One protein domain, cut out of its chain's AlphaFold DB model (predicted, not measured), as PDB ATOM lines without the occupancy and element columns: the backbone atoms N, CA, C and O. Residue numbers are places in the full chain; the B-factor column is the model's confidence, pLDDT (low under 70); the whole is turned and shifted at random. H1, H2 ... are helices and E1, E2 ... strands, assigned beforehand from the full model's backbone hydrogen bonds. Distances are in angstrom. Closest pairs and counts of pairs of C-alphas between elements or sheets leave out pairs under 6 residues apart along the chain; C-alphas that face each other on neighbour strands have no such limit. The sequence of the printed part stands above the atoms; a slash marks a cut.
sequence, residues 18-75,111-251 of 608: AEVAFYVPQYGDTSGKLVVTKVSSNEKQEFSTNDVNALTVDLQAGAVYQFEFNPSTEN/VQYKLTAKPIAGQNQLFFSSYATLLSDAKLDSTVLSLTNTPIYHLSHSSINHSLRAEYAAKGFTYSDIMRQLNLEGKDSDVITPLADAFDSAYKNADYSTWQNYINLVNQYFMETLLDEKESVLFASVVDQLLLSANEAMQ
ATOM      1  N   ALA A  18     156.575 104.398 107.023       93.69
ATOM      2  CA  ALA A  18     155.821 105.575 107.409       93.69
ATOM      3  C   ALA A  18     155.658 105.551 108.929       93.69
ATOM      4  O   ALA A  18     155.080 104.605 109.460       93.69
ATOM      5  N   GLU A  19     156.159 106.572 109.607       95.69
ATOM      6  CA  GLU A  19     155.908 106.797 111.024       95.69
ATOM      7  C   GLU A  19     154.625 107.630 111.137       95.69
ATOM      8  O   GLU A  19     154.499 108.673 110.491       95.69
ATOM      9  N   VAL A  20     153.633 107.138 111.879       97.12
ATOM     10  CA  VAL A  20     152.301 107.749 111.965       97.12
ATOM     11  C   VAL A  20     151.983 108.103 113.409       97.12
ATOM     12  O   VAL A  20     151.831 107.212 114.245       97.12
ATOM     13  N   ALA A  21     151.855 109.399 113.674       97.12
ATOM     14  CA  ALA A  21     151.331 109.955 114.913       97.12
ATOM     15  C   ALA A  21     149.843 110.306 114.769       97.12
ATOM     16  O   ALA A  21     149.329 110.497 113.661       97.12
ATOM     17  N   PHE A  22     149.154 110.421 115.900       97.56
ATOM     18  CA  PHE A  22     147.710 110.635 115.942       97.56
ATOM     19  C   PHE A  22     147.346 111.850 116.783       97.56
ATOM     20  O   PHE A  22     148.069 112.240 117.694       97.56
ATOM     21  N   TYR A  23     146.193 112.430 116.477       97.56
ATOM     22  CA  TYR A  23     145.561 113.457 117.285       97.56
ATOM     23  C   TYR A  23     144.063 113.177 117.392       97.56
ATOM     24  O   TYR A  23     143.379 113.006 116.384       97.56
ATOM     25  N   VAL A  24     143.558 113.162 118.618       96.81
ATOM     26  CA  VAL A  24     142.144 113.138 118.985       96.81
ATOM     27  C   VAL A  24     141.861 114.401 119.809       96.81
ATOM     28  O   VAL A  24     142.591 114.669 120.774       96.81
ATOM     29  N   PRO A  25     140.820 115.185 119.465       95.81
ATOM     30  CA  PRO A  25     140.375 116.310 120.279       95.81
ATOM     31  C   PRO A  25     140.095 115.890 121.724       95.81
ATOM     32  O   PRO A  25     139.409 114.900 121.970       95.81
ATOM     33  N   GLN A  26     140.580 116.675 122.688       92.75
ATOM     34  CA  GLN A  26     140.437 116.408 124.128       92.75
ATOM     35  C   GLN A  26     139.026 116.729 124.663       92.75
ATOM     36  O   GLN A  26     138.870 117.392 125.686       92.75
ATOM     37  N   TYR A  27     137.996 116.275 123.948       94.81
ATOM     38  CA  TYR A  27     136.600 116.271 124.395       94.81
ATOM     39  C   TYR A  27     136.158 114.896 124.892       94.81
ATOM     40  O   TYR A  27     135.090 114.774 125.473       94.81
ATOM     41  N   GLY A  28     136.961 113.860 124.665       89.62
ATOM     42  CA  GLY A  28     136.748 112.522 125.202       89.62
ATOM     43  C   GLY A  28     138.047 111.930 125.735       89.62
ATOM     44  O   GLY A  28     139.100 112.573 125.719       89.62
ATOM     45  N   ASP A  29     137.963 110.693 126.206       92.38
ATOM     46  CA  ASP A  29     139.106 109.927 126.693       92.38
ATOM     47  C   ASP A  29     140.104 109.626 125.562       92.38
ATOM     48  O   ASP A  29     139.737 109.130 124.495       92.38
ATOM     49  N   THR A  30     141.381 109.943 125.789       95.44
ATOM     50  CA  THR A  30     142.463 109.666 124.834       95.44
ATOM     51  C   THR A  30     143.173 108.344 125.122       95.44
ATOM     52  O   THR A  30     143.977 107.891 124.305       95.44
ATOM     53  N   SER A  31     142.868 107.680 126.239       97.00
ATOM     54  CA  SER A  31     143.286 106.304 126.499       97.00
ATOM     55  C   SER A  31     142.355 105.324 125.790       97.00
ATOM     56  O   SER A  31     141.181 105.615 125.567       97.00
ATOM     57  N   GLY A  32     142.861 104.162 125.380       96.81
ATOM     58  CA  GLY A  32     142.048 103.194 124.653       96.81
ATOM     59  C   GLY A  32     142.833 102.278 123.735       96.81
ATOM     60  O   GLY A  32     143.987 101.921 123.987       96.81
ATOM     61  N   LYS A  33     142.172 101.864 122.656       97.94
ATOM     62  CA  LYS A  33     142.694 100.917 121.677       97.94
ATOM     63  C   LYS A  33     142.598 101.487 120.267       97.94
ATOM     64  O   LYS A  33     141.506 101.721 119.760       97.94
ATOM     65  N   LEU A  34     143.743 101.635 119.611       98.31
ATOM     66  CA  LEU A  34     143.833 101.937 118.188       98.31
ATOM     67  C   LEU A  34     143.852 100.631 117.385       98.31
ATOM     68  O   LEU A  34     144.683  99.754 117.628       98.31
ATOM     69  N   VAL A  35     142.958 100.511 116.409       98.38
ATOM     70  CA  VAL A  35     142.910  99.417 115.435       98.38
ATOM     71  C   VAL A  35     143.312  99.964 114.071       98.38
ATOM     72  O   VAL A  35     142.679 100.873 113.538       98.38
ATOM     73  N   VAL A  36     144.358  99.388 113.487       98.12
ATOM     74  CA  VAL A  36     144.874  99.747 112.164       98.12
ATOM     75  C   VAL A  36     144.612  98.590 111.211       98.12
ATOM     76  O   VAL A  36     145.084  97.477 111.437       98.12
ATOM     77  N   THR A  37     143.852  98.835 110.146       97.38
ATOM     78  CA  THR A  37     143.489  97.823 109.147       97.38
ATOM     79  C   THR A  37     144.047  98.203 107.781       97.38
ATOM     80  O   THR A  37     143.687  99.242 107.231       97.38
ATOM     81  N   LYS A  38     144.891  97.352 107.192       95.25
ATOM     82  CA  LYS A  38     145.383  97.543 105.819       95.25
ATOM     83  C   LYS A  38     144.284  97.185 104.821       95.25
ATOM     84  O   LYS A  38     143.917  96.014 104.713       95.25
ATOM     85  N   VAL A  39     143.791  98.158 104.054       92.31
ATOM     86  CA  VAL A  39     142.569  98.012 103.239       92.31
ATOM     87  C   VAL A  39     142.699  96.922 102.169       92.31
ATOM     88  O   VAL A  39     141.770  96.143 101.970       92.31
ATOM     89  N   SER A  40     143.858  96.796 101.522       89.38
ATOM     90  CA  SER A  40     144.073  95.803 100.455       89.38
ATOM     91  C   SER A  40     144.140  94.349 100.923       89.38
ATOM     92  O   SER A  40     143.889  93.442 100.132       89.38
ATOM     93  N   SER A  41     144.483  94.104 102.189       91.12
ATOM     94  CA  SER A  41     144.688  92.746 102.725       91.12
ATOM     95  C   SER A  41     143.737  92.378 103.862       91.12
ATOM     96  O   SER A  41     143.650  91.206 104.223       91.12
ATOM     97  N   ASN A  42     143.021  93.360 104.422       92.44
ATOM     98  CA  ASN A  42     142.265  93.258 105.671       92.44
ATOM     99  C   ASN A  42     143.104  92.790 106.876       92.44
ATOM    100  O   ASN A  42     142.547  92.316 107.868       92.44
ATOM    101  N   GLU A  43     144.433  92.915 106.811       94.62
ATOM    102  CA  GLU A  43     145.318  92.658 107.946       94.62
ATOM    103  C   GLU A  43     145.095  93.717 109.030       94.62
ATOM    104  O   GLU A  43     145.039  94.912 108.726       94.62
ATOM    105  N   LYS A  44     144.965  93.274 110.285       96.44
ATOM    106  CA  LYS A  44     144.678  94.128 111.441       96.44
ATOM    107  C   LYS A  44     145.834  94.132 112.429       96.44
ATOM    108  O   LYS A  44     146.343  93.074 112.791       96.44
ATOM    109  N   GLN A  45     146.177  95.319 112.907       97.12
ATOM    110  CA  GLN A  45     147.100  95.554 114.009       97.12
ATOM    111  C   GLN A  45     146.364  96.329 115.101       97.12
ATOM    112  O   GLN A  45     145.537  97.190 114.806       97.12
ATOM    113  N   GLU A  46     146.635  96.008 116.361       97.62
ATOM    114  CA  GLU A  46     145.933  96.594 117.499       97.62
ATOM    115  C   GLU A  46     146.933  97.102 118.533       97.62
ATOM    116  O   GLU A  46     147.838  96.373 118.940       97.62
ATOM    117  N   PHE A  47     146.737  98.335 118.992       97.88
ATOM    118  CA  PHE A  47     147.624  99.019 119.926       97.88
ATOM    119  C   PHE A  47     146.804  99.539 121.101       97.88
ATOM    120  O   PHE A  47     145.884 100.328 120.918       97.88
ATOM    121  N   SER A  48     147.113  99.086 122.316       97.44
ATOM    122  CA  SER A  48     146.565  99.690 123.538       97.44
ATOM    123  C   SER A  48     147.451 100.856 123.960       97.44
ATOM    124  O   SER A  48     148.674 100.725 123.946       97.44
ATOM    125  N   THR A  49     146.849 101.978 124.341       97.06
ATOM    126  CA  THR A  49     147.567 103.190 124.742       97.06
ATOM    127  C   THR A  49     146.874 103.879 125.913       97.06
ATOM    128  O   THR A  49     145.654 103.819 126.047       97.06
ATOM    129  N   ASN A  50     147.663 104.549 126.753       96.94
ATOM    130  CA  ASN A  50     147.142 105.441 127.792       96.94
ATOM    131  C   ASN A  50     146.845 106.844 127.247       96.94
ATOM    132  O   ASN A  50     146.167 107.614 127.912       96.94
ATOM    133  N   ASP A  51     147.381 107.173 126.072       97.19
ATOM    134  CA  ASP A  51     147.110 108.411 125.351       97.19
ATOM    135  C   ASP A  51     147.434 108.202 123.865       97.19
ATOM    136  O   ASP A  51     148.586 107.971 123.486       97.19
ATOM    137  N   VAL A  52     146.421 108.223 123.004       97.31
ATOM    138  CA  VAL A  52     146.589 108.071 121.555       97.31
ATOM    139  C   VAL A  52     147.332 109.252 120.938       97.31
ATOM    140  O   VAL A  52     148.036 109.059 119.951       97.31
ATOM    141  N   ASN A  53     147.286 110.432 121.563       97.00
ATOM    142  CA  ASN A  53     147.994 111.621 121.082       97.00
ATOM    143  C   ASN A  53     149.516 111.522 121.274       97.00
ATOM    144  O   ASN A  53     150.272 112.264 120.653       97.00
ATOM    145  N   ALA A  54     149.973 110.591 122.117       96.56
ATOM    146  CA  ALA A  54     151.382 110.272 122.327       96.56
ATOM    147  C   ALA A  54     151.812 108.964 121.634       96.56
ATOM    148  O   ALA A  54     152.961 108.539 121.780       96.56
ATOM    149  N   LEU A  55     150.896 108.293 120.924       97.00
ATOM    150  CA  LEU A  55     151.169 107.041 120.229       97.00
ATOM    151  C   LEU A  55     151.743 107.311 118.837       97.00
ATOM    152  O   LEU A  55     151.222 108.125 118.077       97.00
ATOM    153  N   THR A  56     152.746 106.515 118.480       96.69
ATOM    154  CA  THR A  56     153.320 106.474 117.138       96.69
ATOM    155  C   THR A  56     153.359 105.031 116.642       96.69
ATOM    156  O   THR A  56     153.688 104.120 117.407       96.69
ATOM    157  N   VAL A  57     153.014 104.811 115.372       97.12
ATOM    158  CA  VAL A  57     152.989 103.485 114.735       97.12
ATOM    159  C   VAL A  57     153.787 103.500 113.434       97.12
ATOM    160  O   VAL A  57     153.614 104.393 112.609       97.12
ATOM    161  N   ASP A  58     154.607 102.470 113.224       96.06
ATOM    162  CA  ASP A  58     155.326 102.239 111.970       96.06
ATOM    163  C   ASP A  58     154.491 101.401 110.995       96.06
ATOM    164  O   ASP A  58     154.107 100.266 111.288       96.06
ATOM    165  N   LEU A  59     154.249 101.938 109.801       94.06
ATOM    166  CA  LEU A  59     153.491 101.295 108.728       94.06
ATOM    167  C   LEU A  59     154.288 101.240 107.425       94.06
ATOM    168  O   LEU A  59     155.332 101.871 107.261       94.06
ATOM    169  N   GLN A  60     153.778 100.477 106.460       90.44
ATOM    170  CA  GLN A  60     154.306 100.501 105.102       90.44
ATOM    171  C   GLN A  60     153.802 101.761 104.394       90.44
ATOM    172  O   GLN A  60     152.595 101.978 104.302       90.44
ATOM    173  N   ALA A  61     154.706 102.555 103.829       90.19
ATOM    174  CA  ALA A  61     154.312 103.722 103.052       90.19
ATOM    175  C   ALA A  61     153.610 103.332 101.734       90.19
ATOM    176  O   ALA A  61     153.955 102.330 101.098       90.19
ATOM    177  N   GLY A  62     152.641 104.144 101.307       87.19
ATOM    178  CA  GLY A  62     151.962 104.045 100.008       87.19
ATOM    179  C   GLY A  62     150.769 103.092  99.949       87.19
ATOM    180  O   GLY A  62     150.059 103.086  98.940       87.19
ATOM    181  N   ALA A  63     150.520 102.336 101.019       90.06
ATOM    182  CA  ALA A  63     149.302 101.552 101.188       90.06
ATOM    183  C   ALA A  63     148.218 102.365 101.909       90.06
ATOM    184  O   ALA A  63     148.514 103.220 102.743       90.06
ATOM    185  N   VAL A  64     146.957 102.074 101.602       93.19
ATOM    186  CA  VAL A  64     145.795 102.663 102.265       93.19
ATOM    187  C   VAL A  64     145.467 101.869 103.527       93.19
ATOM    188  O   VAL A  64     145.301 100.642 103.508       93.19
ATOM    189  N   TYR A  65     145.339 102.593 104.632       95.81
ATOM    190  CA  TYR A  65     144.984 102.063 105.939       95.81
ATOM    191  C   TYR A  65     143.730 102.750 106.463       95.81
ATOM    192  O   TYR A  65     143.553 103.959 106.317       95.81
ATOM    193  N   GLN A  66     142.873 101.964 107.104       97.19
ATOM    194  CA  GLN A  66     141.793 102.458 107.942       97.19
ATOM    195  C   GLN A  66     142.263 102.430 109.396       97.19
ATOM    196  O   GLN A  66     142.774 101.413 109.869       97.19
ATOM    197  N   PHE A  67     142.055 103.533 110.095       98.38
ATOM    198  CA  PHE A  67     142.397 103.722 111.494       98.38
ATOM    199  C   PHE A  67     141.106 103.923 112.274       98.38
ATOM    200  O   PHE A  67     140.269 104.728 111.875       98.38
ATOM    201  N   GLU A  68     140.943 103.189 113.365       98.25
ATOM    202  CA  GLU A  68     139.778 103.274 114.241       98.25
ATOM    203  C   GLU A  68     140.267 103.334 115.685       98.25
ATOM    204  O   GLU A  68     140.942 102.415 116.155       98.25
ATOM    205  N   PHE A  69     139.975 104.432 116.373       98.06
ATOM    206  CA  PHE A  69     140.324 104.604 117.774       98.06
ATOM    207  C   PHE A  69     139.090 104.373 118.642       98.06
ATOM    208  O   PHE A  69     138.073 105.041 118.483       98.06
ATOM    209  N   ASN A  70     139.205 103.413 119.557       96.81
ATOM    210  CA  ASN A  70     138.181 103.044 120.523       96.81
ATOM    211  C   ASN A  70     138.643 103.492 121.920       96.81
ATOM    212  O   ASN A  70     139.497 102.810 122.507       96.81
ATOM    213  N   PRO A  71     138.132 104.623 122.437       95.94
ATOM    214  CA  PRO A  71     138.450 105.104 123.778       95.94
ATOM    215  C   PRO A  71     138.148 104.065 124.870       95.94
ATOM    216  O   PRO A  71     137.264 103.221 124.717       95.94
ATOM    217  N   SER A  72     138.870 104.110 125.993       95.44
ATOM    218  CA  SER A  72     138.601 103.250 127.157       95.44
ATOM    219  C   SER A  72     137.270 103.574 127.831       95.44
ATOM    220  O   SER A  72     136.657 102.683 128.425       95.44
ATOM    221  N   THR A  73     136.817 104.820 127.719       91.81
ATOM    222  CA  THR A  73     135.497 105.270 128.153       91.81
ATOM    223  C   THR A  73     134.811 106.047 127.033       91.81
ATOM    224  O   THR A  73     135.441 106.836 126.339       91.81
ATOM    225  N   GLU A  74     133.504 105.855 126.866       88.19
ATOM    226  CA  GLU A  74     132.694 106.607 125.890       88.19
ATOM    227  C   GLU A  74     132.296 107.999 126.412       88.19
ATOM    228  O   GLU A  74     131.460 108.675 125.820       88.19
ATOM    229  N   ASN A  75     132.881 108.434 127.532       89.50
ATOM    230  CA  ASN A  75     132.548 109.701 128.158       89.50
ATOM    231  C   ASN A  75     133.041 110.859 127.287       89.50
ATOM    232  O   ASN A  75     134.237 110.985 127.012       89.50
ATOM    233  N   VAL A 111     131.018 110.138 120.242       92.38
ATOM    234  CA  VAL A 111     131.880 110.466 119.102       92.38
ATOM    235  C   VAL A 111     132.603 109.207 118.656       92.38
ATOM    236  O   VAL A 111     133.174 108.482 119.469       92.38
ATOM    237  N   GLN A 112     132.592 108.956 117.351       92.06
ATOM    238  CA  GLN A 112     133.333 107.859 116.740       92.06
ATOM    239  C   GLN A 112     134.565 108.404 116.031       92.06
ATOM    240  O   GLN A 112     134.471 109.348 115.243       92.06
ATOM    241  N   TYR A 113     135.715 107.779 116.276       96.25
ATOM    242  CA  TYR A 113     136.990 108.191 115.704       96.25
ATOM    243  C   TYR A 113     137.481 107.172 114.688       96.25
ATOM    244  O   TYR A 113     138.084 106.151 115.027       96.25
ATOM    245  N   LYS A 114     137.241 107.476 113.416       97.25
ATOM    246  CA  LYS A 114     137.675 106.660 112.294       97.25
ATOM    247  C   LYS A 114     138.199 107.546 111.173       97.25
ATOM    248  O   LYS A 114     137.669 108.618 110.919       97.25
ATOM    249  N   LEU A 115     139.253 107.112 110.493       97.06
ATOM    250  CA  LEU A 115     139.749 107.783 109.294       97.06
ATOM    251  C   LEU A 115     140.418 106.787 108.345       97.06
ATOM    252  O   LEU A 115     140.894 105.731 108.765       97.06
ATOM    253  N   THR A 116     140.470 107.123 107.057       95.81
ATOM    254  CA  THR A 116     141.196 106.345 106.044       95.81
ATOM    255  C   THR A 116     142.301 107.211 105.478       95.81
ATOM    256  O   THR A 116     142.021 108.258 104.915       95.81
ATOM    257  N   ALA A 117     143.552 106.788 105.591       94.50
ATOM    258  CA  ALA A 117     144.678 107.563 105.089       94.50
ATOM    259  C   ALA A 117     145.653 106.687 104.309       94.50
ATOM    260  O   ALA A 117     145.653 105.457 104.417       94.50
ATOM    261  N   LYS A 118     146.506 107.351 103.535       92.88
ATOM    262  CA  LYS A 118     147.608 106.743 102.796       92.88
ATOM    263  C   LYS A 118     148.920 107.294 103.353       92.88
ATOM    264  O   LYS A 118     149.421 108.285 102.824       92.88
ATOM    265  N   PRO A 119     149.456 106.716 104.446       92.94
ATOM    266  CA  PRO A 119     150.718 107.152 105.022       92.94
ATOM    267  C   PRO A 119     151.830 107.120 103.979       92.94
ATOM    268  O   PRO A 119     151.919 106.191 103.170       92.94
ATOM    269  N   ILE A 120     152.685 108.132 104.007       91.50
ATOM    270  CA  ILE A 120     153.810 108.260 103.081       91.50
ATOM    271  C   ILE A 120     155.133 108.060 103.813       91.50
ATOM    272  O   ILE A 120     155.158 107.985 105.038       91.50
ATOM    273  N   ALA A 121     156.239 107.945 103.078       90.94
ATOM    274  CA  ALA A 121     157.528 107.672 103.703       90.94
ATOM    275  C   ALA A 121     157.934 108.797 104.670       90.94
ATOM    276  O   ALA A 121     157.850 109.967 104.312       90.94
ATOM    277  N   GLY A 122     158.421 108.444 105.859       92.06
ATOM    278  CA  GLY A 122     158.762 109.428 106.889       92.06
ATOM    279  C   GLY A 122     157.590 109.774 107.804       92.06
ATOM    280  O   GLY A 122     156.793 108.896 108.131       92.06
ATOM    281  N   GLN A 123     157.524 111.025 108.255       92.62
ATOM    282  CA  GLN A 123     156.605 111.454 109.312       92.62
ATOM    283  C   GLN A 123     155.200 111.781 108.795       92.62
ATOM    284  O   GLN A 123     155.024 112.508 107.821       92.62
ATOM    285  N   ASN A 124     154.182 111.270 109.483       94.88
ATOM    286  CA  ASN A 124     152.778 111.536 109.195       94.88
ATOM    287  C   ASN A 124     152.036 111.861 110.490       94.88
ATOM    288  O   ASN A 124     152.298 111.262 111.530       94.88
ATOM    289  N   GLN A 125     151.045 112.743 110.405       96.31
ATOM    290  CA  GLN A 125     150.134 113.036 111.507       96.31
ATOM    291  C   GLN A 125     148.688 112.909 111.025       96.31
ATOM    292  O   GLN A 125     148.319 113.496 110.005       96.31
ATOM    293  N   LEU A 126     147.882 112.117 111.734       97.31
ATOM    294  CA  LEU A 126     146.477 111.860 111.412       97.31
ATOM    295  C   LEU A 126     145.563 112.433 112.496       97.31
ATOM    296  O   LEU A 126     145.749 112.164 113.681       97.31
ATOM    297  N   PHE A 127     144.562 113.203 112.080       97.56
ATOM    298  CA  PHE A 127     143.682 113.965 112.959       97.56
ATOM    299  C   PHE A 127     142.278 113.364 112.944       97.56
ATOM    300  O   PHE A 127     141.514 113.523 111.992       97.56
ATOM    301  N   PHE A 128     141.921 112.661 114.010       98.12
ATOM    302  CA  PHE A 128     140.582 112.123 114.177       98.12
ATOM    303  C   PHE A 128     139.568 113.241 114.426       98.12
ATOM    304  O   PHE A 128     139.812 114.183 115.176       98.12
ATOM    305  N   SER A 129     138.408 113.121 113.788       97.56
ATOM    306  CA  SER A 129     137.251 113.989 114.003       97.56
ATOM    307  C   SER A 129     135.997 113.330 113.443       97.56
ATOM    308  O   SER A 129     136.098 112.433 112.602       97.56
ATOM    309  N   SER A 130     134.820 113.819 113.833       96.00
ATOM    310  CA  SER A 130     133.554 113.338 113.268       96.00
ATOM    311  C   SER A 130     133.503 113.493 111.741       96.00
ATOM    312  O   SER A 130     133.031 112.599 111.047       96.00
ATOM    313  N   TYR A 131     134.072 114.571 111.186       96.50
ATOM    314  CA  TYR A 131     134.146 114.766 109.733       96.50
ATOM    315  C   TYR A 131     135.071 113.753 109.037       96.50
ATOM    316  O   TYR A 131     134.729 113.217 107.981       96.50
ATOM    317  N   ALA A 132     136.216 113.425 109.646       97.12
ATOM    318  CA  ALA A 132     137.103 112.382 109.130       97.12
ATOM    319  C   ALA A 132     136.416 111.001 109.117       97.12
ATOM    320  O   ALA A 132     136.584 110.245 108.155       97.12
ATOM    321  N   THR A 133     135.584 110.717 110.124       97.19
ATOM    322  CA  THR A 133     134.764 109.498 110.200       97.19
ATOM    323  C   THR A 133     133.781 109.416 109.035       97.19
ATOM    324  O   THR A 133     133.772 108.406 108.328       97.19
ATOM    325  N   LEU A 134     133.040 110.495 108.749       95.94
ATOM    326  CA  LEU A 134     132.112 110.559 107.608       95.94
ATOM    327  C   LEU A 134     132.814 110.267 106.277       95.94
ATOM    328  O   LEU A 134     132.354 109.440 105.487       95.94
ATOM    329  N   LEU A 135     133.953 110.924 106.035       95.31
ATOM    330  CA  LEU A 135     134.736 110.727 104.815       95.31
ATOM    331  C   LEU A 135     135.277 109.297 104.710       95.31
ATOM    332  O   LEU A 135     135.269 108.714 103.626       95.31
ATOM    333  N   SER A 136     135.721 108.708 105.821       94.88
ATOM    334  CA  SER A 136     136.216 107.329 105.859       94.88
ATOM    335  C   SER A 136     135.121 106.305 105.573       94.88
ATOM    336  O   SER A 136     135.336 105.397 104.765       94.88
ATOM    337  N   ASP A 137     133.938 106.470 106.167       93.69
ATOM    338  CA  ASP A 137     132.789 105.588 105.949       93.69
ATOM    339  C   ASP A 137     132.281 105.658 104.508       93.69
ATOM    340  O   ASP A 137     132.005 104.625 103.888       93.69
ATOM    341  N   ALA A 138     132.246 106.864 103.939       91.38
ATOM    342  CA  ALA A 138     131.900 107.083 102.540       91.38
ATOM    343  C   ALA A 138     133.044 106.742 101.562       91.38
ATOM    344  O   ALA A 138     132.817 106.692 100.351       91.38
ATOM    345  N   LYS A 139     134.256 106.463 102.069       90.69
ATOM    346  CA  LYS A 139     135.490 106.197 101.304       90.69
ATOM    347  C   LYS A 139     135.864 107.335 100.351       90.69
ATOM    348  O   LYS A 139     136.205 107.082  99.198       90.69
ATOM    349  N   LEU A 140     135.790 108.573 100.826       91.81
ATOM    350  CA  LEU A 140     136.002 109.780 100.028       91.81
ATOM    351  C   LEU A 140     137.354 110.438 100.329       91.81
ATOM    352  O   LEU A 140     137.789 110.526 101.477       91.81
ATOM    353  N   ASP A 141     138.002 110.911  99.268       90.81
ATOM    354  CA  ASP A 141     139.236 111.691  99.284       90.81
ATOM    355  C   ASP A 141     138.902 113.190  99.234       90.81
ATOM    356  O   ASP A 141     138.436 113.693  98.208       90.81
ATOM    357  N   SER A 142     139.145 113.902 100.338       91.38
ATOM    358  CA  SER A 142     138.818 115.326 100.477       91.38
ATOM    359  C   SER A 142     139.851 116.291  99.894       91.38
ATOM    360  O   SER A 142     139.637 117.498  99.967       91.38
ATOM    361  N   THR A 143     140.933 115.800  99.277       90.69
ATOM    362  CA  THR A 143     141.998 116.643  98.688       90.69
ATOM    363  C   THR A 143     141.463 117.743  97.768       90.69
ATOM    364  O   THR A 143     141.916 118.881  97.835       90.69
ATOM    365  N   VAL A 144     140.463 117.426  96.939       90.56
ATOM    366  CA  VAL A 144     139.857 118.373  95.984       90.56
ATOM    367  C   VAL A 144     138.958 119.428  96.629       90.56
ATOM    368  O   VAL A 144     138.623 120.396  95.964       90.56
ATOM    369  N   LEU A 145     138.524 119.257  97.880       90.25
ATOM    370  CA  LEU A 145     137.628 120.214  98.538       90.25
ATOM    371  C   LEU A 145     138.407 121.412  99.095       90.25
ATOM    372  O   LEU A 145     138.087 122.561  98.828       90.25
ATOM    373  N   SER A 146     139.472 121.132  99.845       84.38
ATOM    374  CA  SER A 146     140.336 122.125 100.497       84.38
ATOM    375  C   SER A 146     141.629 122.414  99.732       84.38
ATOM    376  O   SER A 146     142.553 123.001 100.289       84.38
ATOM    377  N   LEU A 147     141.737 121.922  98.493       91.19
ATOM    378  CA  LEU A 147     142.934 122.010  97.653       91.19
ATOM    379  C   LEU A 147     144.222 121.621  98.403       91.19
ATOM    380  O   LEU A 147     145.283 122.221  98.237       91.19
ATOM    381  N   THR A 148     144.147 120.567  99.216       88.75
ATOM    382  CA  THR A 148     145.286 120.037  99.974       88.75
ATOM    383  C   THR A 148     145.915 118.833  99.277       88.75
ATOM    384  O   THR A 148     145.253 118.075  98.570       88.75
ATOM    385  N   ASN A 149     147.221 118.633  99.465       87.25
ATOM    386  CA  ASN A 149     147.966 117.539  98.831       87.25
ATOM    387  C   ASN A 149     147.654 116.148  99.434       87.25
ATOM    388  O   ASN A 149     147.900 115.113  98.810       87.25
ATOM    389  N   THR A 150     147.095 116.135 100.639       90.38
ATOM    390  CA  THR A 150     146.556 114.983 101.373       90.38
ATOM    391  C   THR A 150     145.138 115.309 101.863       90.38
ATOM    392  O   THR A 150     144.755 116.484 101.860       90.38
ATOM    393  N   PRO A 151     144.318 114.312 102.252       91.69
ATOM    394  CA  PRO A 151     143.020 114.584 102.874       91.69
ATOM    395  C   PRO A 151     143.160 115.552 104.057       91.69
ATOM    396  O   PRO A 151     144.176 115.515 104.747       91.69
ATOM    397  N   ILE A 152     142.144 116.381 104.328       91.19
ATOM    398  CA  ILE A 152     142.219 117.475 105.327       91.19
ATOM    399  C   ILE A 152     142.650 117.031 106.743       91.19
ATOM    400  O   ILE A 152     143.164 117.825 107.523       91.19
ATOM    401  N   TYR A 153     142.463 115.754 107.074       94.25
ATOM    402  CA  TYR A 153     142.831 115.141 108.352       94.25
ATOM    403  C   TYR A 153     144.198 114.431 108.341       94.25
ATOM    404  O   TYR A 153     144.524 113.712 109.284       94.25
ATOM    405  N   HIS A 154     144.992 114.561 107.279       94.38
ATOM    406  CA  HIS A 154     146.300 113.920 107.141       94.38
ATOM    407  C   HIS A 154     147.351 114.965 106.795       94.38
ATOM    408  O   HIS A 154     147.258 115.625 105.766       94.38
ATOM    409  N   LEU A 155     148.388 115.071 107.623       92.50
ATOM    410  CA  LEU A 155     149.600 115.819 107.312       92.50
ATOM    411  C   LEU A 155     150.745 114.860 107.005       92.50
ATOM    412  O   LEU A 155     151.037 113.940 107.764       92.50
ATOM    413  N   SER A 156     151.398 115.117 105.880       86.75
ATOM    414  CA  SER A 156     152.580 114.402 105.392       86.75
ATOM    415  C   SER A 156     153.896 115.138 105.664       86.75
ATOM    416  O   SER A 156     154.976 114.594 105.472       86.75
ATOM    417  N   HIS A 157     153.797 116.406 106.053       72.38
ATOM    418  CA  HIS A 157     154.901 117.258 106.460       72.38
ATOM    419  C   HIS A 157     154.309 118.361 107.337       72.38
ATOM    420  O   HIS A 157     153.454 119.115 106.867       72.38
ATOM    421  N   SER A 158     154.710 118.441 108.602       65.69
ATOM    422  CA  SER A 158     154.144 119.400 109.551       65.69
ATOM    423  C   SER A 158     155.089 120.575 109.786       65.69
ATOM    424  O   SER A 158     156.204 120.430 110.284       65.69
ATOM    425  N   SER A 159     154.620 121.775 109.446       76.56
ATOM    426  CA  SER A 159     155.050 122.986 110.148       76.56
ATOM    427  C   SER A 159     154.158 123.197 111.374       76.56
ATOM    428  O   SER A 159     153.052 122.654 111.434       76.56
ATOM    429  N   ILE A 160     154.601 124.027 112.323       82.69
ATOM    430  CA  ILE A 160     153.795 124.399 113.499       82.69
ATOM    431  C   ILE A 160     152.417 124.923 113.062       82.69
ATOM    432  O   ILE A 160     151.399 124.483 113.588       82.69
ATOM    433  N   ASN A 161     152.370 125.777 112.035       85.56
ATOM    434  CA  ASN A 161     151.120 126.348 111.537       85.56
ATOM    435  C   ASN A 161     150.239 125.309 110.822       85.56
ATOM    436  O   ASN A 161     149.018 125.394 110.903       85.56
ATOM    437  N   HIS A 162     150.813 124.326 110.110       87.00
ATOM    438  CA  HIS A 162     150.025 123.234 109.504       87.00
ATOM    439  C   HIS A 162     149.385 122.352 110.581       87.00
ATOM    440  O   HIS A 162     148.195 122.059 110.482       87.00
ATOM    441  N   SER A 163     150.141 121.973 111.617       90.94
ATOM    442  CA  SER A 163     149.605 121.186 112.735       90.94
ATOM    443  C   SER A 163     148.526 121.956 113.493       90.94
ATOM    444  O   SER A 163     147.442 121.420 113.692       90.94
ATOM    445  N   LEU A 164     148.760 123.232 113.817       92.56
ATOM    446  CA  LEU A 164     147.786 124.060 114.531       92.56
ATOM    447  C   LEU A 164     146.460 124.192 113.757       92.56
ATOM    448  O   LEU A 164     145.386 124.027 114.336       92.56
ATOM    449  N   ARG A 165     146.524 124.405 112.432       93.31
ATOM    450  CA  ARG A 165     145.339 124.405 111.554       93.31
ATOM    451  C   ARG A 165     144.565 123.092 111.640       93.31
ATOM    452  O   ARG A 165     143.354 123.106 111.844       93.31
ATOM    453  N   ALA A 166     145.254 121.962 111.492       94.75
ATOM    454  CA  ALA A 166     144.617 120.649 111.509       94.75
ATOM    455  C   ALA A 166     144.007 120.310 112.882       94.75
ATOM    456  O   ALA A 166     142.913 119.748 112.942       94.75
ATOM    457  N   GLU A 167     144.652 120.711 113.983       95.75
ATOM    458  CA  GLU A 167     144.108 120.558 115.338       95.75
ATOM    459  C   GLU A 167     142.828 121.371 115.532       95.75
ATOM    460  O   GLU A 167     141.825 120.822 115.997       95.75
ATOM    461  N   TYR A 168     142.827 122.656 115.156       96.62
ATOM    462  CA  TYR A 168     141.632 123.493 115.257       96.62
ATOM    463  C   TYR A 168     140.503 122.997 114.350       96.62
ATOM    464  O   TYR A 168     139.354 122.976 114.787       96.62
ATOM    465  N   ALA A 169     140.805 122.532 113.133       96.94
ATOM    466  CA  ALA A 169     139.808 121.924 112.253       96.94
ATOM    467  C   ALA A 169     139.198 120.660 112.884       96.94
ATOM    468  O   ALA A 169     137.978 120.541 112.978       96.94
ATOM    469  N   ALA A 170     140.027 119.745 113.396       97.50
ATOM    470  CA  ALA A 170     139.560 118.525 114.053       97.50
ATOM    471  C   ALA A 170     138.725 118.812 115.313       97.50
ATOM    472  O   ALA A 170     137.693 118.166 115.534       97.50
ATOM    473  N   LYS A 171     139.131 119.811 116.112       97.38
ATOM    474  CA  LYS A 171     138.352 120.318 117.250       97.38
ATOM    475  C   LYS A 171     137.015 120.893 116.787       97.38
ATOM    476  O   LYS A 171     135.998 120.484 117.331       97.38
ATOM    477  N   GLY A 172     136.984 121.756 115.773       97.25
ATOM    478  CA  GLY A 172     135.746 122.350 115.255       97.25
ATOM    479  C   GLY A 172     134.764 121.309 114.713       97.25
ATOM    480  O   GLY A 172     133.583 121.323 115.060       97.25
ATOM    481  N   PHE A 173     135.256 120.339 113.938       97.50
ATOM    482  CA  PHE A 173     134.437 119.253 113.395       97.50
ATOM    483  C   PHE A 173     133.837 118.350 114.479       97.50
ATOM    484  O   PHE A 173     132.690 117.920 114.352       97.50
ATOM    485  N   THR A 174     134.594 118.072 115.540       97.25
ATOM    486  CA  THR A 174     134.129 117.235 116.658       97.25
ATOM    487  C   THR A 174     133.219 118.018 117.601       97.25
ATOM    488  O   THR A 174     132.179 117.511 118.011       97.25
ATOM    489  N   TYR A 175     133.554 119.284 117.876       96.25
ATOM    490  CA  TYR A 175     132.712 120.228 118.614       96.25
ATOM    491  C   TYR A 175     131.313 120.276 118.005       96.25
ATOM    492  O   TYR A 175     130.321 120.103 118.706       96.25
ATOM    493  N   SER A 176     131.229 120.445 116.685       94.81
ATOM    494  CA  SER A 176     129.944 120.568 116.011       94.81
ATOM    495  C   SER A 176     129.078 119.313 116.109       94.81
ATOM    496  O   SER A 176     127.856 119.443 116.128       94.81
ATOM    497  N   ASP A 177     129.670 118.121 116.131       94.12
ATOM    498  CA  ASP A 177     128.928 116.868 116.289       94.12
ATOM    499  C   ASP A 177     128.360 116.752 117.709       94.12
ATOM    500  O   ASP A 177     127.156 116.564 117.886       94.12
ATOM    501  N   ILE A 178     129.201 117.004 118.719       94.06
ATOM    502  CA  ILE A 178     128.794 117.011 120.130       94.06
ATOM    503  C   ILE A 178     127.658 118.013 120.347       94.06
ATOM    504  O   ILE A 178     126.581 117.639 120.807       94.06
ATOM    505  N   MET A 179     127.847 119.274 119.953       91.19
ATOM    506  CA  MET A 179     126.839 120.320 120.153       91.19
ATOM    507  C   MET A 179     125.535 120.028 119.407       91.19
ATOM    508  O   MET A 179     124.453 120.354 119.900       91.19
ATOM    509  N   ARG A 180     125.603 119.370 118.240       88.56
ATOM    510  CA  ARG A 180     124.404 118.962 117.503       88.56
ATOM    511  C   ARG A 180     123.624 117.871 118.234       88.56
ATOM    512  O   ARG A 180     122.397 117.938 118.232       88.56
ATOM    513  N   GLN A 181     124.310 116.910 118.855       89.44
ATOM    514  CA  GLN A 181     123.688 115.845 119.651       89.44
ATOM    515  C   GLN A 181     123.024 116.377 120.928       89.44
ATOM    516  O   GLN A 181     121.993 115.850 121.333       89.44
ATOM    517  N   LEU A 182     123.563 117.443 121.527       86.00
ATOM    518  CA  LEU A 182     122.969 118.063 122.717       86.00
ATOM    519  C   LEU A 182     121.704 118.876 122.413       86.00
ATOM    520  O   LEU A 182     120.862 119.029 123.291       86.00
ATOM    521  N   ASN A 183     121.553 119.380 121.181       75.31
ATOM    522  CA  ASN A 183     120.358 120.093 120.706       75.31
ATOM    523  C   ASN A 183     119.863 121.210 121.650       75.31
ATOM    524  O   ASN A 183     118.664 121.396 121.833       75.31
ATOM    525  N   LEU A 184     120.792 121.976 122.224       65.75
ATOM    526  CA  LEU A 184     120.527 122.939 123.305       65.75
ATOM    527  C   LEU A 184     119.521 124.045 122.959       65.75
ATOM    528  O   LEU A 184     118.893 124.618 123.845       65.75
ATOM    529  N   GLU A 185     119.388 124.365 121.674       57.47
ATOM    530  CA  GLU A 185     118.485 125.405 121.169       57.47
ATOM    531  C   GLU A 185     117.214 124.830 120.522       57.47
ATOM    532  O   GLU A 185     116.331 125.585 120.106       57.47
ATOM    533  N   GLY A 186     117.118 123.503 120.413       60.09
ATOM    534  CA  GLY A 186     115.960 122.817 119.857       60.09
ATOM    535  C   GLY A 186     114.876 122.578 120.903       60.09
ATOM    536  O   GLY A 186     115.089 122.672 122.109       60.09
ATOM    537  N   LYS A 187     113.671 122.257 120.441       57.31
ATOM    538  CA  LYS A 187     112.605 121.763 121.319       57.31
ATOM    539  C   LYS A 187     112.900 120.310 121.682       57.31
ATOM    540  O   LYS A 187     113.390 119.562 120.843       57.31
ATOM    541  N   ASP A 188     112.465 119.868 122.861       58.59
ATOM    542  CA  ASP A 188     112.554 118.452 123.277       58.59
ATOM    543  C   ASP A 188     111.907 117.476 122.271       58.59
ATOM    544  O   ASP A 188     112.213 116.288 122.244       58.59
ATOM    545  N   SER A 189     110.979 117.969 121.442       59.44
ATOM    546  CA  SER A 189     110.312 117.207 120.382       59.44
ATOM    547  C   SER A 189     111.099 117.109 119.072       59.44
ATOM    548  O   SER A 189     110.646 116.421 118.155       59.44
ATOM    549  N   ASP A 190     112.199 117.847 118.932       70.12
ATOM    550  CA  ASP A 190     112.945 117.919 117.683       70.12
ATOM    551  C   ASP A 190     113.698 116.610 117.448       70.12
ATOM    552  O   ASP A 190     114.462 116.126 118.283       70.12
ATOM    553  N   VAL A 191     113.482 116.019 116.275       71.00
ATOM    554  CA  VAL A 191     114.230 114.837 115.857       71.00
ATOM    555  C   VAL A 191     115.621 115.297 115.436       71.00
ATOM    556  O   VAL A 191     115.786 115.932 114.394       71.00
ATOM    557  N   ILE A 192     116.628 114.977 116.248       79.50
ATOM    558  CA  ILE A 192     118.027 115.251 115.917       79.50
ATOM    559  C   ILE A 192     118.433 114.311 114.784       79.50
ATOM    560  O   ILE A 192     118.608 113.109 114.980       79.50
ATOM    561  N   THR A 193     118.562 114.857 113.577       82.38
ATOM    562  CA  THR A 193     119.088 114.116 112.429       82.38
ATOM    563  C   THR A 193     120.528 113.682 112.716       82.38
ATOM    564  O   THR A 193     121.356 114.553 113.011       82.38
ATOM    565  N   PRO A 194     120.852 112.380 112.607       87.81
ATOM    566  CA  PRO A 194     122.222 111.901 112.710       87.81
ATOM    567  C   PRO A 194     123.146 112.632 111.735       87.81
ATOM    568  O   PRO A 194     122.771 112.913 110.594       87.81
ATOM    569  N   LEU A 195     124.381 112.901 112.162       91.44
ATOM    570  CA  LEU A 195     125.352 113.625 111.341       91.44
ATOM    571  C   LEU A 195     125.604 112.937 109.984       91.44
ATOM    572  O   LEU A 195     125.700 113.611 108.959       91.44
ATOM    573  N   ALA A 196     125.639 111.603 109.966       92.88
ATOM    574  CA  ALA A 196     125.798 110.815 108.744       92.88
ATOM    575  C   ALA A 196     124.660 111.035 107.732       92.88
ATOM    576  O   ALA A 196     124.924 111.166 106.539       92.88
ATOM    577  N   ASP A 197     123.413 111.154 108.195       93.00
ATOM    578  CA  ASP A 197     122.247 111.381 107.331       93.00
ATOM    579  C   ASP A 197     122.239 112.806 106.757       93.00
ATOM    580  O   ASP A 197     121.874 113.021 105.595       93.00
ATOM    581  N   ALA A 198     122.674 113.788 107.555       92.94
ATOM    582  CA  ALA A 198     122.853 115.165 107.098       92.94
ATOM    583  C   ALA A 198     123.949 115.257 106.023       92.94
ATOM    584  O   ALA A 198     123.749 115.904 104.993       92.94
ATOM    585  N   PHE A 199     125.075 114.570 106.236       95.44
ATOM    586  CA  PHE A 199     126.159 114.472 105.262       95.44
ATOM    587  C   PHE A 199     125.699 113.798 103.965       95.44
ATOM    588  O   PHE A 199     125.922 114.332 102.880       95.44
ATOM    589  N   ASP A 200     125.011 112.661 104.064       94.75
ATOM    590  CA  ASP A 200     124.500 111.930 102.905       94.75
ATOM    591  C   ASP A 200     123.499 112.762 102.096       94.75
ATOM    592  O   ASP A 200     123.550 112.755 100.864       94.75
ATOM    593  N   SER A 201     122.620 113.508 102.768       93.69
ATOM    594  CA  SER A 201     121.657 114.394 102.107       93.69
ATOM    595  C   SER A 201     122.356 115.516 101.336       93.69
ATOM    596  O   SER A 201     122.039 115.744 100.165       93.69
ATOM    597  N   ALA A 202     123.364 116.151 101.938       94.25
ATOM    598  CA  ALA A 202     124.138 117.194 101.272       94.25
ATOM    599  C   ALA A 202     124.977 116.638 100.114       94.25
ATOM    600  O   ALA A 202     124.945 117.182  99.013       94.25
ATOM    601  N   TYR A 203     125.685 115.526 100.324       94.31
ATOM    602  CA  TYR A 203     126.598 114.971  99.327       94.31
ATOM    603  C   TYR A 203     125.874 114.321  98.142       94.31
ATOM    604  O   TYR A 203     126.240 114.546  96.990       94.31
ATOM    605  N   LYS A 204     124.851 113.496  98.406       91.75
ATOM    606  CA  LYS A 204     124.179 112.694  97.368       91.75
ATOM    607  C   LYS A 204     123.015 113.433  96.716       91.75
ATOM    608  O   LYS A 204     122.755 113.202  95.537       91.75
ATOM    609  N   ASN A 205     122.324 114.300  97.462       91.88
ATOM    610  CA  ASN A 205     121.096 114.960  97.003       91.88
ATOM    611  C   ASN A 205     121.228 116.485  96.861       91.88
ATOM    612  O   ASN A 205     120.253 117.122  96.472       91.88
ATOM    613  N   ALA A 206     122.396 117.065  97.168       91.00
ATOM    614  CA  ALA A 206     122.602 118.515  97.218       91.00
ATOM    615  C   ALA A 206     121.617 119.246  98.158       91.00
ATOM    616  O   ALA A 206     121.331 120.428  97.966       91.00
ATOM    617  N   ASP A 207     121.108 118.557  99.187       92.62
ATOM    618  CA  ASP A 207     120.260 119.151 100.223       92.62
ATOM    619  C   ASP A 207     121.113 119.570 101.423       92.62
ATOM    620  O   ASP A 207     121.490 118.764 102.275       92.62
ATOM    621  N   TYR A 208     121.413 120.865 101.478       89.75
ATOM    622  CA  TYR A 208     122.271 121.462 102.497       89.75
ATOM    623  C   TYR A 208     121.518 121.914 103.752       89.75
ATOM    624  O   TYR A 208     122.155 122.421 104.672       89.75
ATOM    625  N   SER A 209     120.197 121.733 103.836       87.50
ATOM    626  CA  SER A 209     119.368 122.284 104.922       87.50
ATOM    627  C   SER A 209     119.881 121.918 106.322       87.50
ATOM    628  O   SER A 209     120.081 122.788 107.168       87.50
ATOM    629  N   THR A 210     120.161 120.634 106.555       88.19
ATOM    630  CA  THR A 210     120.655 120.144 107.852       88.19
ATOM    631  C   THR A 210     122.172 120.259 107.971       88.19
ATOM    632  O   THR A 210     122.681 120.620 109.033       88.19
ATOM    633  N   TRP A 211     122.904 120.004 106.883       92.88
ATOM    634  CA  TRP A 211     124.365 120.140 106.841       92.88
ATOM    635  C   TRP A 211     124.821 121.567 107.154       92.88
ATOM    636  O   TRP A 211     125.862 121.788 107.770       92.88
ATOM    637  N   GLN A 212     123.992 122.555 106.821       90.25
ATOM    638  CA  GLN A 212     124.280 123.936 107.141       90.25
ATOM    639  C   GLN A 212     124.356 124.204 108.648       90.25
ATOM    640  O   GLN A 212     125.163 125.029 109.072       90.25
ATOM    641  N   ASN A 213     123.579 123.489 109.464       88.31
ATOM    642  CA  ASN A 213     123.661 123.609 110.920       88.31
ATOM    643  C   ASN A 213     125.010 123.101 111.444       88.31
ATOM    644  O   ASN A 213     125.584 123.720 112.335       88.31
ATOM    645  N   TYR A 214     125.546 122.037 110.842       92.06
ATOM    646  CA  TYR A 214     126.890 121.542 111.145       92.06
ATOM    647  C   TYR A 214     127.958 122.591 110.796       92.06
ATOM    648  O   TYR A 214     128.738 122.997 111.651       92.06
ATOM    649  N   ILE A 215     127.916 123.152 109.582       93.19
ATOM    650  CA  ILE A 215     128.824 124.242 109.177       93.19
ATOM    651  C   ILE A 215     128.724 125.445 110.132       93.19
ATOM    652  O   ILE A 215     129.736 126.060 110.471       93.19
ATOM    653  N   ASN A 216     127.515 125.805 110.568       90.31
ATOM    654  CA  ASN A 216     127.305 126.927 111.482       90.31
ATOM    655  C   ASN A 216     127.954 126.675 112.851       90.31
ATOM    656  O   ASN A 216     128.592 127.579 113.383       90.31
ATOM    657  N   LEU A 217     127.835 125.461 113.392       92.31
ATOM    658  CA  LEU A 217     128.441 125.066 114.665       92.31
ATOM    659  C   LEU A 217     129.974 124.958 114.580       92.31
ATOM    660  O   LEU A 217     130.662 125.334 115.526       92.31
ATOM    661  N   VAL A 218     130.529 124.519 113.445       95.50
ATOM    662  CA  VAL A 218     131.986 124.565 113.206       95.50
ATOM    663  C   VAL A 218     132.488 126.010 113.219       95.50
ATOM    664  O   VAL A 218     133.463 126.321 113.901       95.50
ATOM    665  N   ASN A 219     131.804 126.918 112.519       93.94
ATOM    666  CA  ASN A 219     132.171 128.335 112.553       93.94
ATOM    667  C   ASN A 219     131.952 128.947 113.940       93.94
ATOM    668  O   ASN A 219     132.735 129.797 114.343       93.94
ATOM    669  N   GLN A 220     130.955 128.493 114.704       91.88
ATOM    670  CA  GLN A 220     130.787 128.907 116.096       91.88
ATOM    671  C   GLN A 220     132.006 128.567 116.949       91.88
ATOM    672  O   GLN A 220     132.491 129.443 117.657       91.88
ATOM    673  N   TYR A 221     132.557 127.359 116.822       94.44
ATOM    674  CA  TYR A 221     133.801 126.997 117.504       94.44
ATOM    675  C   TYR A 221     134.960 127.940 117.143       94.44
ATOM    676  O   TYR A 221     135.688 128.399 118.022       94.44
ATOM    677  N   PHE A 222     135.124 128.263 115.856       94.12
ATOM    678  CA  PHE A 222     136.162 129.193 115.400       94.12
ATOM    679  C   PHE A 222     135.975 130.601 115.967       94.12
ATOM    680  O   PHE A 222     136.941 131.200 116.430       94.12
ATOM    681  N   MET A 223     134.739 131.104 115.993       91.25
ATOM    682  CA  MET A 223     134.425 132.408 116.580       91.25
ATOM    683  C   MET A 223     134.702 132.439 118.085       91.25
ATOM    684  O   MET A 223     135.336 133.368 118.567       91.25
ATOM    685  N   GLU A 224     134.260 131.422 118.825       89.81
ATOM    686  CA  GLU A 224     134.502 131.327 120.269       89.81
ATOM    687  C   GLU A 224     136.000 131.210 120.581       89.81
ATOM    688  O   GLU A 224     136.476 131.846 121.514       89.81
ATOM    689  N   THR A 225     136.762 130.474 119.764       91.44
ATOM    690  CA  THR A 225     138.226 130.365 119.906       91.44
ATOM    691  C   THR A 225     138.923 131.701 119.635       91.44
ATOM    692  O   THR A 225     139.851 132.074 120.348       91.44
ATOM    693  N   LEU A 226     138.474 132.442 118.617       89.25
ATOM    694  CA  LEU A 226     139.017 133.759 118.282       89.25
ATOM    695  C   LEU A 226     138.754 134.797 119.385       89.25
ATOM    696  O   LEU A 226     139.565 135.699 119.585       89.25
ATOM    697  N   LEU A 227     137.633 134.658 120.095       86.50
ATOM    698  CA  LEU A 227     137.202 135.548 121.174       86.50
ATOM    699  C   LEU A 227     137.616 135.061 122.573       86.50
ATOM    700  O   LEU A 227     137.230 135.665 123.571       86.50
ATOM    701  N   ASP A 228     138.405 133.994 122.673       85.94
ATOM    702  CA  ASP A 228     139.031 133.590 123.928       85.94
ATOM    703  C   ASP A 228     140.402 134.267 124.055       85.94
ATOM    704  O   ASP A 228     141.292 134.039 123.239       85.94
ATOM    705  N   GLU A 229     140.606 135.092 125.085       78.56
ATOM    706  CA  GLU A 229     141.842 135.876 125.255       78.56
ATOM    707  C   GLU A 229     143.131 135.031 125.242       78.56
ATOM    708  O   GLU A 229     144.199 135.537 124.888       78.56
ATOM    709  N   LYS A 230     143.069 133.753 125.645       82.25
ATOM    710  CA  LYS A 230     144.244 132.874 125.726       82.25
ATOM    711  C   LYS A 230     144.505 132.158 124.407       82.25
ATOM    712  O   LYS A 230     145.661 132.046 124.002       82.25
ATOM    713  N   GLU A 231     143.455 131.671 123.757       83.50
ATOM    714  CA  GLU A 231     143.552 130.912 122.506       83.50
ATOM    715  C   GLU A 231     143.667 131.821 121.273       83.50
ATOM    716  O   GLU A 231     144.318 131.447 120.292       83.50
ATOM    717  N   SER A 232     143.112 133.037 121.339       83.88
ATOM    718  CA  SER A 232     143.038 133.995 120.230       83.88
ATOM    719  C   SER A 232     144.399 134.267 119.595       83.88
ATOM    720  O   SER A 232     144.519 134.250 118.377       83.88
ATOM    721  N   VAL A 233     145.464 134.416 120.392       84.12
ATOM    722  CA  VAL A 233     146.815 134.714 119.874       84.12
ATOM    723  C   VAL A 233     147.332 133.616 118.940       84.12
ATOM    724  O   VAL A 233     147.924 133.909 117.901       84.12
ATOM    725  N   LEU A 234     147.129 132.347 119.302       86.94
ATOM    726  CA  LEU A 234     147.551 131.220 118.470       86.94
ATOM    727  C   LEU A 234     146.616 131.068 117.270       86.94
ATOM    728  O   LEU A 234     147.084 130.923 116.141       86.94
ATOM    729  N   PHE A 235     145.308 131.157 117.500       89.00
ATOM    730  CA  PHE A 235     144.294 131.020 116.461       89.00
ATOM    731  C   PHE A 235     144.409 132.096 115.369       89.00
ATOM    732  O   PHE A 235     144.384 131.777 114.182       89.00
ATOM    733  N   ALA A 236     144.637 133.350 115.757       84.75
ATOM    734  CA  ALA A 236     144.817 134.493 114.866       84.75
ATOM    735  C   ALA A 236     145.946 134.293 113.848       84.75
ATOM    736  O   ALA A 236     145.856 134.770 112.719       84.75
ATOM    737  N   SER A 237     146.994 133.548 114.214       84.94
ATOM    738  CA  SER A 237     148.120 133.266 113.314       84.94
ATOM    739  C   SER A 237     147.770 132.343 112.140       84.94
ATOM    740  O   SER A 237     148.562 132.217 111.207       84.94
ATOM    741  N   VAL A 238     146.609 131.680 112.193       89.25
ATOM    742  CA  VAL A 238     146.168 130.690 111.200       89.25
ATOM    743  C   VAL A 238     144.707 130.856 110.759       89.25
ATOM    744  O   VAL A 238     144.205 130.012 110.013       89.25
ATOM    745  N   VAL A 239     144.005 131.895 111.228       89.44
ATOM    746  CA  VAL A 239     142.548 132.043 111.070       89.44
ATOM    747  C   VAL A 239     142.105 132.133 109.609       89.44
ATOM    748  O   VAL A 239     141.136 131.483 109.231       89.44
ATOM    749  N   ASP A 240     142.832 132.863 108.766       85.44
ATOM    750  CA  ASP A 240     142.547 132.996 107.332       85.44
ATOM    751  C   ASP A 240     142.549 131.646 106.607       85.44
ATOM    752  O   ASP A 240     141.569 131.249 105.972       85.44
ATOM    753  N   GLN A 241     143.644 130.908 106.747       88.25
ATOM    754  CA  GLN A 241     143.849 129.615 106.122       88.25
ATOM    755  C   GLN A 241     142.914 128.560 106.705       88.25
ATOM    756  O   GLN A 241     142.448 127.682 105.974       88.25
ATOM    757  N   LEU A 242     142.645 128.615 108.008       91.94
ATOM    758  CA  LEU A 242     141.744 127.680 108.666       91.94
ATOM    759  C   LEU A 242     140.297 127.894 108.223       91.94
ATOM    760  O   LEU A 242     139.649 126.923 107.835       91.94
ATOM    761  N   LEU A 243     139.804 129.138 108.241       91.31
ATOM    762  CA  LEU A 243     138.450 129.454 107.791       91.31
ATOM    763  C   LEU A 243     138.250 129.015 106.346       91.31
ATOM    764  O   LEU A 243     137.254 128.352 106.072       91.31
ATOM    765  N   LEU A 244     139.208 129.307 105.464       91.75
ATOM    766  CA  LEU A 244     139.167 128.884 104.067       91.75
ATOM    767  C   LEU A 244     139.151 127.355 103.945       91.75
ATOM    768  O   LEU A 244     138.179 126.777 103.466       91.75
ATOM    769  N   SER A 245     140.201 126.682 104.421       90.69
ATOM    770  CA  SER A 245     140.364 125.242 104.192       90.69
ATOM    771  C   SER A 245     139.286 124.390 104.871       90.69
ATOM    772  O   SER A 245     138.785 123.443 104.264       90.69
ATOM    773  N   ALA A 246     138.884 124.725 106.102       93.94
ATOM    774  CA  ALA A 246     137.866 123.971 106.828       93.94
ATOM    775  C   ALA A 246     136.461 124.192 106.254       93.94
ATOM    776  O   ALA A 246     135.694 123.234 106.145       93.94
ATOM    777  N   ASN A 247     136.105 125.422 105.859       93.31
ATOM    778  CA  ASN A 247     134.787 125.674 105.273       93.31
ATOM    779  C   ASN A 247     134.661 125.136 103.849       93.31
ATOM    780  O   ASN A 247     133.609 124.574 103.536       93.31
ATOM    781  N   GLU A 248     135.707 125.244 103.023       92.94
ATOM    782  CA  GLU A 248     135.712 124.661 101.675       92.94
ATOM    783  C   GLU A 248     135.695 123.128 101.725       92.94
ATOM    784  O   GLU A 248     134.962 122.499 100.963       92.94
ATOM    785  N   ALA A 249     136.339 122.499 102.719       93.31
ATOM    786  CA  ALA A 249     136.149 121.069 102.978       93.31
ATOM    787  C   ALA A 249     134.676 120.691 103.226       93.31
ATOM    788  O   ALA A 249     134.220 119.619 102.838       93.31
ATOM    789  N   MET A 250     133.882 121.566 103.836       93.94
ATOM    790  CA  MET A 250     132.460 121.300 104.060       93.94
ATOM    791  C   MET A 250     131.565 121.682 102.866       93.94
ATOM    792  O   MET A 250     130.371 121.378 102.897       93.94
ATOM    793  N   GLN A 251     132.103 122.311 101.813       90.50
ATOM    794  CA  GLN A 251     131.393 122.550 100.550       90.50
ATOM    795  C   GLN A 251     131.492 121.307  99.659       90.50
ATOM    796  O   GLN A 251     132.313 121.219  98.750       90.50
TER     797      GLN A 251
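AT A GLANCE: This is residues 18 to 75 and 111 to 251 of the 608 residues of an uncharacterized protein of Pseudoalteromonas rubra (UniProt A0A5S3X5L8). A small sandwich of two strongly twisted sheets, E3 E2 E5 E6 and E4 E1 E7, makes one half, and helices H2 to H6 make the other. The long helix H2 runs from the smaller sheet through the middle and crosses H4 and H6, which pack on it; H1 packs beside E6, H3 packs on the first residue of H4, and residues 184 to 190 stick out. The 199 printed residues hold seven named strands, then six named helices, a mixed class. The larger sheet is antiparallel, the smaller mixed. The whole is compact, with a radius of gyration of the C-alphas of 16.6 A and spans of 47 by 37 by 34 A.

IN THESE COORDINATES: E1, residues 18 to 23, begins at C-alpha 18 (155.821, 105.575, 107.409). E2 is residues 32 to 38, E3 43 to 49, 20.0 A long, E4 56 to 60, E5 65 to 71, E6 113 to 117 and E7 122 to 127. H1 is residues 130 to 138. H2, residues 160 to 182, is 32.8 A long and begins at (153.795, 124.399, 113.499). H3 is residues 195 to 205, H4 211 to 226, 23.0 A long, H5 232 to 236, and H6 239 to 249, ending at (136.149, 121.069, 102.978).

HOW THE PARTS SIT: The sheets form a sandwich, two sheets face to face, 10.2 A centre to centre. E1 and E7 are parallel, with N 21 and O 124 2.9 A apart; E4 and E1 are antiparallel, with N 20 and O 57 2.8 A apart. E2 and E3 form a hairpin, with N 34 and O 47 2.8 A apart. E2 and E5 have N 35 and O 68 at 2.8 A, E5 and E6 N 67 and O 115 at 2.8 A. H1 is on the larger sheet at a height of 4.6 A, only just over none of its strands: 2 of its C-alphas fall on E6. H2 is on the sheet E4 E1 E7, two layers, a helix on one face of a sheet. H2 touches H1 with residues 170 to 177 alone, about perpendicular at 86 degrees, closest at the C-alphas of Ser 130 and Thr 174, 5.2 A. H2 and H4 touch at a steep tilt of 55 degrees, opposite ways, closest at the C-alphas of Gly 172 and Val 218, 4.8 A. H2 touches H6 with residues 165 to 169 alone, closest at the C-alphas of Arg 165 and Leu 242, 5.7 A. H4 touches H3 with residue 211 alone, closest at the C-alphas of Ala 198 and Trp 211, 5.2 A. H4 and H5 touch only at the corner, closest at the C-alphas of Leu 226 and Ser 232, 4.5 A. The helix packing is mostly crossed, helices meeting at wide angles. In H1, H3, H4, H5 and H6 every O i to N i+4 pair is within hydrogen-bond range, in H2 18 of 19.

THE WHOLE: The C-alphas of Ala 121 and Ser 189, the two farthest apart, are 51.0 A apart. Residues 76 to 110 are not printed; C-alphas 75 and 111 are 9.1 A apart across the cut. The links H1 to H2 and H2 to H3 are long. The pLDDT is under 70 at residue 158 and residues 184 to 189.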